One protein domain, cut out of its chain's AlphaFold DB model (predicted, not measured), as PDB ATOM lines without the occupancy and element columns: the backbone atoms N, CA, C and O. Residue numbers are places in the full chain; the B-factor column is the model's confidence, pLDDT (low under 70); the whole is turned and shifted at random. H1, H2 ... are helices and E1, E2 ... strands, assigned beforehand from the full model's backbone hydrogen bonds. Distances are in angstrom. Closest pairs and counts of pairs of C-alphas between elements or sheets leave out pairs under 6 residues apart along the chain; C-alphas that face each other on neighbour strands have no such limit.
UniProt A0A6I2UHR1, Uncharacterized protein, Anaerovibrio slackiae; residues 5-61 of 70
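This is residues 5 to 61 of the 70 residues of an uncharacterized protein of Anaerovibrio slackiae (UniProt A0A6I2UHR1). A long, narrow hairpin of two strands, E1 and E2, makes a twisted two-stranded ribbon and the longest axis of the model, and at the end where E1 begins and E2 ends a small head holds the single helix H1. Residues 5 and 6 pair with E1 at that same end, and residues 7 to 13 arch from there to H1; the turn of residues 42 to 46 is at the opposite end of the ribbon. The printed part has 57 residues with one named helix and two named strands, in the order H1, E1, E2; the sheet has the order E1 - E2 and is antiparallel, and the class is mixed, helices and strands. The whole is extended, with a radius of gyration of the C-alphas of 17.4 A, and a rod in outline, spanning 55 by 19 by 12 A.

From the first printed residue, the short stretch of residues 5 to 6 is paired, parallel, with residues 28 to 29 of E1, the strand of residues 27 to 41. H1, residues 14 to 23, follows; each of its O i to N i+4 pairs is within hydrogen-bond range. Between H1 and E1 there are 4 pairs of C-alphas within 8 A, the closest being those of Ile 18 and Val 28, 6.5 A apart. E1 and E2, residues 47 to 60, form a hairpin of antiparallel neighbours, with 162 degrees between their N-to-C directions. C-alphas 41 and 47 face each other at 4.6 A near the turn, and C-alphas 29 and 60 at 4.7 A near the other end. N 40 and O 48 are within hydrogen-bond range at 2.9 A, and N 30 and O 59 at 2.8 A. H1 and E2 are apart.

H1 begins with the C-alpha of Ser 14 at (15.197, -48.595, -3.976) and runs to Glu 23, 14.4 A from first to last C-alpha. E1 runs from Thr 27, C-alpha at (13.014, -50.055, 10.175), to Val 41, over 43.4 A. E2 runs from Thr 47 to Ser 60 over 38.7 A and ends with C-alpha 60 at (8.761, -55.282, 5.775).

The two C-alphas farthest apart are those of Glu 23 and Lys 44, at 55.5 A, while the first and last printed C-alphas, of Thr 5 and Tyr 61, are 12.1 A apart. The printed part has no cut. The links from H1 to E1, with 3 residues, and from E1 to E2, with 5, are both tight. The mean pLDDT of the printed part is 83.4, and residues 5 to 13 are under 70.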
ATOM      1  N   THR A   5      10.724 -44.847   8.238       65.94
ATOM      2  CA  THR A   5      10.689 -44.167   6.928       65.94
ATOM      3  C   THR A   5       9.851 -44.960   5.925       65.94
ATOM      4  O   THR A   5      10.046 -46.164   5.757       65.94
ATOM      5  N   ILE A   6       8.919 -44.279   5.245       65.38
ATOM      6  CA  ILE A   6       8.090 -44.856   4.175       65.38
ATOM      7  C   ILE A   6       8.765 -44.585   2.830       65.38
ATOM      8  O   ILE A   6       8.909 -43.432   2.424       65.38
ATOM      9  N   CYS A   7       9.123 -45.645   2.108       62.88
ATOM     10  CA  CYS A   7       9.672 -45.536   0.761       62.88
ATOM     11  C   CYS A   7       8.600 -45.910  -0.276       62.88
ATOM     12  O   CYS A   7       8.314 -47.087  -0.489       62.88
ATOM     13  N   SER A   8       8.000 -44.913  -0.934       57.38
ATOM     14  CA  SER A   8       7.141 -45.134  -2.110       57.38
ATOM     15  C   SER A   8       8.020 -45.164  -3.361       57.38
ATOM     16  O   SER A   8       8.670 -44.167  -3.668       57.38
ATOM     17  N   MET A   9       8.131 -46.318  -4.033       61.03
ATOM     18  CA  MET A   9       9.196 -46.558  -5.018       61.03
ATOM     19  C   MET A   9       8.685 -47.207  -6.302       61.03
ATOM     20  O   MET A   9       8.443 -48.409  -6.365       61.03
ATOM     21  N   GLN A  10       8.595 -46.408  -7.361       54.06
ATOM     22  CA  GLN A  10       8.852 -46.910  -8.707       54.06
ATOM     23  C   GLN A  10      10.372 -46.839  -8.914       54.06
ATOM     24  O   GLN A  10      10.928 -45.755  -8.757       54.06
ATOM     25  N   ASN A  11      11.013 -47.950  -9.303       54.38
ATOM     26  CA  ASN A  11      12.394 -48.070  -9.820       54.38
ATOM     27  C   ASN A  11      13.477 -48.656  -8.872       54.38
ATOM     28  O   ASN A  11      13.509 -48.393  -7.674       54.38
ATOM     29  N   THR A  12      14.395 -49.435  -9.463       56.97
ATOM     30  CA  THR A  12      15.410 -50.350  -8.880       56.97
ATOM     31  C   THR A  12      16.398 -49.710  -7.891       56.97
ATOM     32  O   THR A  12      17.030 -50.407  -7.096       56.97
ATOM     33  N   TYR A  13      16.511 -48.378  -7.891       63.34
ATOM     34  CA  TYR A  13      17.370 -47.608  -6.977       63.34
ATOM     35  C   TYR A  13      16.994 -47.785  -5.494       63.34
ATOM     36  O   TYR A  13      17.803 -47.593  -4.590       63.34
ATOM     37  N   SER A  14      15.765 -48.232  -5.262       71.06
ATOM     38  CA  SER A  14      15.197 -48.595  -3.976       71.06
ATOM     39  C   SER A  14      16.047 -49.526  -3.117       71.06
ATOM     40  O   SER A  14      16.128 -49.344  -1.905       71.06
ATOM     41  N   TYR A  15      16.657 -50.542  -3.726       77.38
ATOM     42  CA  TYR A  15      17.256 -51.646  -2.975       77.38
ATOM     43  C   TYR A  15      18.500 -51.208  -2.194       77.38
ATOM     44  O   TYR A  15      18.636 -51.539  -1.020       77.38
ATOM     45  N   ALA A  16      19.365 -50.402  -2.817       82.75
ATOM     46  CA  ALA A  16      20.567 -49.886  -2.167       82.75
ATOM     47  C   ALA A  16      20.226 -48.983  -0.970       82.75
ATOM     48  O   ALA A  16      20.845 -49.094   0.084       82.75
ATOM     49  N   LEU A  17      19.202 -48.133  -1.104       84.94
ATOM     50  CA  LEU A  17      18.752 -47.266  -0.016       84.94
ATOM     51  C   LEU A  17      18.120 -48.063   1.133       84.94
ATOM     52  O   LEU A  17      18.409 -47.782   2.292       84.94
ATOM     53  N   ILE A  18      17.287 -49.063   0.821       85.69
ATOM     54  CA  ILE A  18      16.711 -49.955   1.838       85.69
ATOM     55  C   ILE A  18      17.829 -50.635   2.632       85.69
ATOM     56  O   ILE A  18      17.777 -50.604   3.858       85.69
ATOM     57  N   LYS A  19      18.848 -51.183   1.953       84.62
ATOM     58  CA  LYS A  19      19.989 -51.832   2.617       84.62
ATOM     59  C   LYS A  19      20.725 -50.885   3.558       84.62
ATOM     60  O   LYS A  19      20.869 -51.203   4.731       84.62
ATOM     61  N   LEU A  20      21.100 -49.696   3.083       88.44
ATOM     62  CA  LEU A  20      21.800 -48.702   3.907       88.44
ATOM     63  C   LEU A  20      20.998 -48.304   5.155       88.44
ATOM     64  O   LEU A  20      21.558 -48.130   6.235       88.44
ATOM     65  N   LEU A  21      19.679 -48.164   5.020       87.25
ATOM     66  CA  LEU A  21      18.803 -47.833   6.143       87.25
ATOM     67  C   LEU A  21      18.662 -49.006   7.124       87.25
ATOM     68  O   LEU A  21      18.725 -48.792   8.333       87.25
ATOM     69  N   GLN A  22      18.525 -50.234   6.623       87.81
ATOM     70  CA  GLN A  22      18.480 -51.437   7.456       87.81
ATOM     71  C   GLN A  22      19.793 -51.653   8.225       87.81
ATOM     72  O   GLN A  22      19.747 -51.948   9.418       87.81
ATOM     73  N   GLU A  23      20.948 -51.449   7.584       87.81
ATOM     74  CA  GLU A  23      22.280 -51.499   8.215       87.81
ATOM     75  C   GLU A  23      22.445 -50.433   9.307       87.81
ATOM     76  O   GLU A  23      23.076 -50.680  10.333       87.81
ATOM     77  N   ALA A  24      21.821 -49.264   9.133       89.44
ATOM     78  CA  ALA A  24      21.765 -48.213  10.146       89.44
ATOM     79  C   ALA A  24      20.768 -48.504  11.291       89.44
ATOM     80  O   ALA A  24      20.554 -47.646  12.149       89.44
ATOM     81  N   GLY A  25      20.134 -49.683  11.309       86.44
ATOM     82  CA  GLY A  25      19.139 -50.075  12.312       86.44
ATOM     83  C   GLY A  25      17.774 -49.407  12.131       86.44
ATOM     84  O   GLY A  25      16.933 -49.468  13.029       86.44
ATOM     85  N   VAL A  26      17.531 -48.762  10.987       87.56
ATOM     86  CA  VAL A  26      16.253 -48.111  10.688       87.56
ATOM     87  C   VAL A  26      15.281 -49.144  10.130       87.56
ATOM     88  O   VAL A  26      15.576 -49.865   9.176       87.56
ATOM     89  N   THR A  27      14.077 -49.191  10.698       85.81
ATOM     90  CA  THR A  27      13.014 -50.055  10.175       85.81
ATOM     91  C   THR A  27      12.472 -49.472   8.872       85.81
ATOM     92  O   THR A  27      11.926 -48.365   8.850       85.81
ATOM     93  N   VAL A  28      12.596 -50.234   7.784       86.31
ATOM     94  CA  VAL A  28      12.121 -49.842   6.450       86.31
ATOM     95  C   VAL A  28      10.912 -50.681   6.051       86.31
ATOM     96  O   VAL A  28      10.968 -51.914   6.042       86.31
ATOM     97  N   LEU A  29       9.820 -50.007   5.682       85.75
ATOM     98  CA  LEU A  29       8.563 -50.632   5.269       85.75
ATOM     99  C   LEU A  29       8.144 -50.149   3.874       85.75
ATOM    100  O   LEU A  29       8.248 -48.967   3.543       85.75
ATOM    101  N   ALA A  30       7.611 -51.065   3.070       84.81
ATOM    102  CA  ALA A  30       6.942 -50.765   1.814       84.81
ATOM    103  C   ALA A  30       5.464 -50.461   2.074       84.81
ATOM    104  O   ALA A  30       4.754 -51.311   2.610       84.81
ATOM    105  N   ALA A  31       4.977 -49.294   1.652       88.06
ATOM    106  CA  ALA A  31       3.542 -49.028   1.595       88.06
ATOM    107  C   ALA A  31       2.959 -49.687   0.338       88.06
ATOM    108  O   ALA A  31       3.232 -49.260  -0.784       88.06
ATOM    109  N   CYS A  32       2.183 -50.753   0.512       86.81
ATOM    110  CA  CYS A  32       1.560 -51.471  -0.588       86.81
ATOM    111  C   CYS A  32       0.166 -50.903  -0.869       86.81
ATOM    112  O   CYS A  32      -0.684 -50.848   0.022       86.81
ATOM    113  N   SER A  33      -0.070 -50.518  -2.121       88.56
ATOM    114  CA  SER A  33      -1.386 -50.128  -2.624       88.56
ATOM    115  C   SER A  33      -1.871 -51.103  -3.687       88.56
ATOM    116  O   SER A  33      -1.096 -51.505  -4.556       88.56
ATOM    117  N   GLU A  34      -3.160 -51.410  -3.676       89.50
ATOM    118  CA  GLU A  34      -3.817 -52.156  -4.740       89.50
ATOM    119  C   GLU A  34      -4.478 -51.211  -5.730       89.50
ATOM    120  O   GLU A  34      -5.062 -50.190  -5.360       89.50
ATOM    121  N   ARG A  35      -4.404 -51.571  -7.012       92.44
ATOM    122  CA  ARG A  35      -5.100 -50.857  -8.075       92.44
ATOM    123  C   ARG A  35      -6.458 -51.499  -8.308       92.44
ATOM    124  O   ARG A  35      -6.547 -52.614  -8.814       92.44
ATOM    125  N   GLN A  36      -7.506 -50.747  -8.029       90.75
ATOM    126  CA  GLN A  36      -8.885 -51.122  -8.289       90.75
ATOM    127  C   GLN A  36      -9.409 -50.351  -9.496       90.75
ATOM    128  O   GLN A  36      -9.108 -49.175  -9.697       90.75
ATOM    129  N   THR A  37     -10.191 -51.024 -10.334       92.88
ATOM    130  CA  THR A  37     -10.925 -50.361 -11.415       92.88
ATOM    131  C   THR A  37     -12.370 -50.226 -10.977       92.88
ATOM    132  O   THR A  37     -13.059 -51.231 -10.833       92.88
ATOM    133  N   VAL A  38     -12.826 -48.994 -10.784       92.31
ATOM    134  CA  VAL A  38     -14.213 -48.695 -10.436       92.31
ATOM    135  C   VAL A  38     -14.908 -48.160 -11.679       92.31
ATOM    136  O   VAL A  38     -14.440 -47.201 -12.293       92.31
ATOM    137  N   THR A  39     -16.019 -48.784 -12.055       92.06
ATOM    138  CA  THR A  39     -16.894 -48.290 -13.119       92.06
ATOM    139  C   THR A  39     -18.163 -47.761 -12.474       92.06
ATOM    140  O   THR A  39     -18.864 -48.508 -11.798       92.06
ATOM    141  N   THR A  40     -18.453 -46.480 -12.663       90.00
ATOM    142  CA  THR A  40     -19.664 -45.827 -12.149       90.00
ATOM    143  C   THR A  40     -20.387 -45.104 -13.274       90.00
ATOM    144  O   THR A  40     -19.766 -44.622 -14.218       90.00
ATOM    145  N   VAL A  41     -21.715 -45.039 -13.186       90.62
ATOM    146  CA  VAL A  41     -22.530 -44.198 -14.069       90.62
ATOM    147  C   VAL A  41     -22.722 -42.860 -13.366       90.62
ATOM    148  O   VAL A  41     -23.202 -42.824 -12.233       90.62
ATOM    149  N   ASN A  42     -22.294 -41.768 -13.995       85.31
ATOM    150  CA  ASN A  42     -22.393 -40.438 -13.399       85.31
ATOM    151  C   ASN A  42     -23.822 -39.863 -13.522       85.31
ATOM    152  O   ASN A  42     -24.697 -40.432 -14.175       85.31
ATOM    153  N   ALA A  43     -24.061 -38.691 -12.927       87.19
ATOM    154  CA  ALA A  43     -25.362 -38.011 -12.979       87.19
ATOM    155  C   ALA A  43     -25.822 -37.629 -14.405       87.19
ATOM    156  O   ALA A  43     -26.992 -37.319 -14.608       87.19
ATOM    157  N   LYS A  44     -24.919 -37.660 -15.392       91.19
ATOM    158  CA  LYS A  44     -25.196 -37.419 -16.815       91.19
ATOM    159  C   LYS A  44     -25.419 -38.715 -17.608       91.19
ATOM    160  O   LYS A  44     -25.442 -38.669 -18.830       91.19
ATOM    161  N   GLN A  45     -25.574 -39.855 -16.927       87.50
ATOM    162  CA  GLN A  45     -25.673 -41.196 -17.521       87.50
ATOM    163  C   GLN A  45     -24.438 -41.638 -18.326       87.50
ATOM    164  O   GLN A  45     -24.516 -42.559 -19.136       87.50
ATOM    165  N   GLU A  46     -23.276 -41.036 -18.084       89.06
ATOM    166  CA  GLU A  46     -22.029 -41.446 -18.725       89.06
ATOM    167  C   GLU A  46     -21.329 -42.511 -17.879       89.06
ATOM    168  O   GLU A  46     -21.237 -42.401 -16.651       89.06
ATOM    169  N   THR A  47     -20.789 -43.532 -18.542       90.50
ATOM    170  CA  THR A  47     -19.964 -44.555 -17.896       90.50
ATOM    171  C   THR A  47     -18.563 -44.007 -17.656       90.50
ATOM    172  O   THR A  47     -17.790 -43.804 -18.592       90.50
ATOM    173  N   VAL A  48     -18.207 -43.814 -16.390       91.19
ATOM    174  CA  VAL A  48     -16.878 -43.375 -15.967       91.19
ATOM    175  C   VAL A  48     -16.111 -44.572 -15.422       91.19
ATOM    176  O   VAL A  48     -16.564 -45.262 -14.510       91.19
ATOM    177  N   ARG A  49     -14.920 -44.810 -15.973       92.12
ATOM    178  CA  ARG A  49     -13.993 -45.843 -15.504       92.12
ATOM    179  C   ARG A  49     -12.805 -45.181 -14.819       92.12
ATOM    180  O   ARG A  49     -12.034 -44.476 -15.462       92.12
ATOM    181  N   GLN A  50     -12.640 -45.428 -13.527       92.50
ATOM    182  CA  GLN A  50     -11.584 -44.839 -12.708       92.50
ATOM    183  C   GLN A  50     -10.625 -45.924 -12.225       92.50
ATOM    184  O   GLN A  50     -11.045 -46.993 -11.787       92.50
ATOM    185  N   SER A  51      -9.323 -45.650 -12.308       93.81
ATOM    186  CA  SER A  51      -8.309 -46.442 -11.608       93.81
ATOM    187  C   SER A  51      -8.070 -45.804 -10.246       93.81
ATOM    188  O   SER A  51      -7.542 -44.699 -10.177       93.81
ATOM    189  N   VAL A  52      -8.478 -46.486  -9.185       91.31
ATOM    190  CA  VAL A  52      -8.294 -46.060  -7.797       91.31
ATOM    191  C   VAL A  52      -7.150 -46.872  -7.205       91.31
ATOM    192  O   VAL A  52      -7.085 -48.082  -7.406       91.31
ATOM    193  N   PHE A  53      -6.234 -46.213  -6.503       89.94
ATOM    194  CA  PHE A  53      -5.169 -46.881  -5.760       89.94
ATOM    195  C   PHE A  53      -5.496 -46.792  -4.275       89.94
ATOM    196  O   PHE A  53      -5.506 -45.702  -3.708       89.94
ATOM    197  N   SER A  54      -5.781 -47.935  -3.666       88.81
ATOM    198  CA  SER A  54      -6.158 -48.031  -2.257       88.81
ATOM    199  C   SER A  54      -4.969 -48.559  -1.470       88.81
ATOM    200  O   SER A  54      -4.385 -49.573  -1.850       88.81
ATOM    201  N   PHE A  55      -4.585 -47.876  -0.390       90.25
ATOM    202  CA  PHE A  55      -3.598 -48.419   0.543       90.25
ATOM    203  C   PHE A  55      -4.137 -49.712   1.165       90.25
ATOM    204  O   PHE A  55      -5.299 -49.764   1.562       90.25
ATOM    205  N   VAL A  56      -3.289 -50.735   1.250       89.31
ATOM    206  CA  VAL A  56      -3.668 -52.051   1.776       89.31
ATOM    207  C   VAL A  56      -2.920 -52.347   3.061       89.31
ATOM    208  O   VAL A  56      -3.535 -52.621   4.086       89.31
ATOM    209  N   GLN A  57      -1.590 -52.301   3.012       88.31
ATOM    210  CA  GLN A  57      -0.757 -52.692   4.143       88.31
ATOM    211  C   GLN A  57       0.669 -52.171   4.012       88.31
ATOM    212  O   GLN A  57       1.123 -51.795   2.929       88.31
ATOM    213  N   PHE A  58       1.397 -52.234   5.122       88.88
ATOM    214  CA  PHE A  58       2.847 -52.133   5.119       88.88
ATOM    215  C   PHE A  58       3.471 -53.527   5.039       88.88
ATOM    216  O   PHE A  58       3.029 -54.443   5.727       88.88
ATOM    217  N   ARG A  59       4.520 -53.686   4.228       86.75
ATOM    218  CA  ARG A  59       5.325 -54.913   4.159       86.75
ATOM    219  C   ARG A  59       6.762 -54.609   4.555       86.75
ATOM    220  O   ARG A  59       7.352 -53.675   4.017       86.75
ATOM    221  N   SER A  60       7.337 -55.391   5.462       83.88
ATOM    222  CA  SER A  60       8.761 -55.282   5.775       83.88
ATOM    223  C   SER A  60       9.613 -55.791   4.618       83.88
ATOM    224  O   SER A  60       9.276 -56.768   3.944       83.88
ATOM    225  N   TYR A  61      10.735 -55.121   4.383       77.88
ATOM    226  CA  TYR A  61      11.815 -55.710   3.608       77.88
ATOM    227  C   TYR A  61      12.531 -56.688   4.545       77.88
ATOM    228  O   TYR A  61      13.029 -56.278   5.593       77.88
TER     229      TYR A  61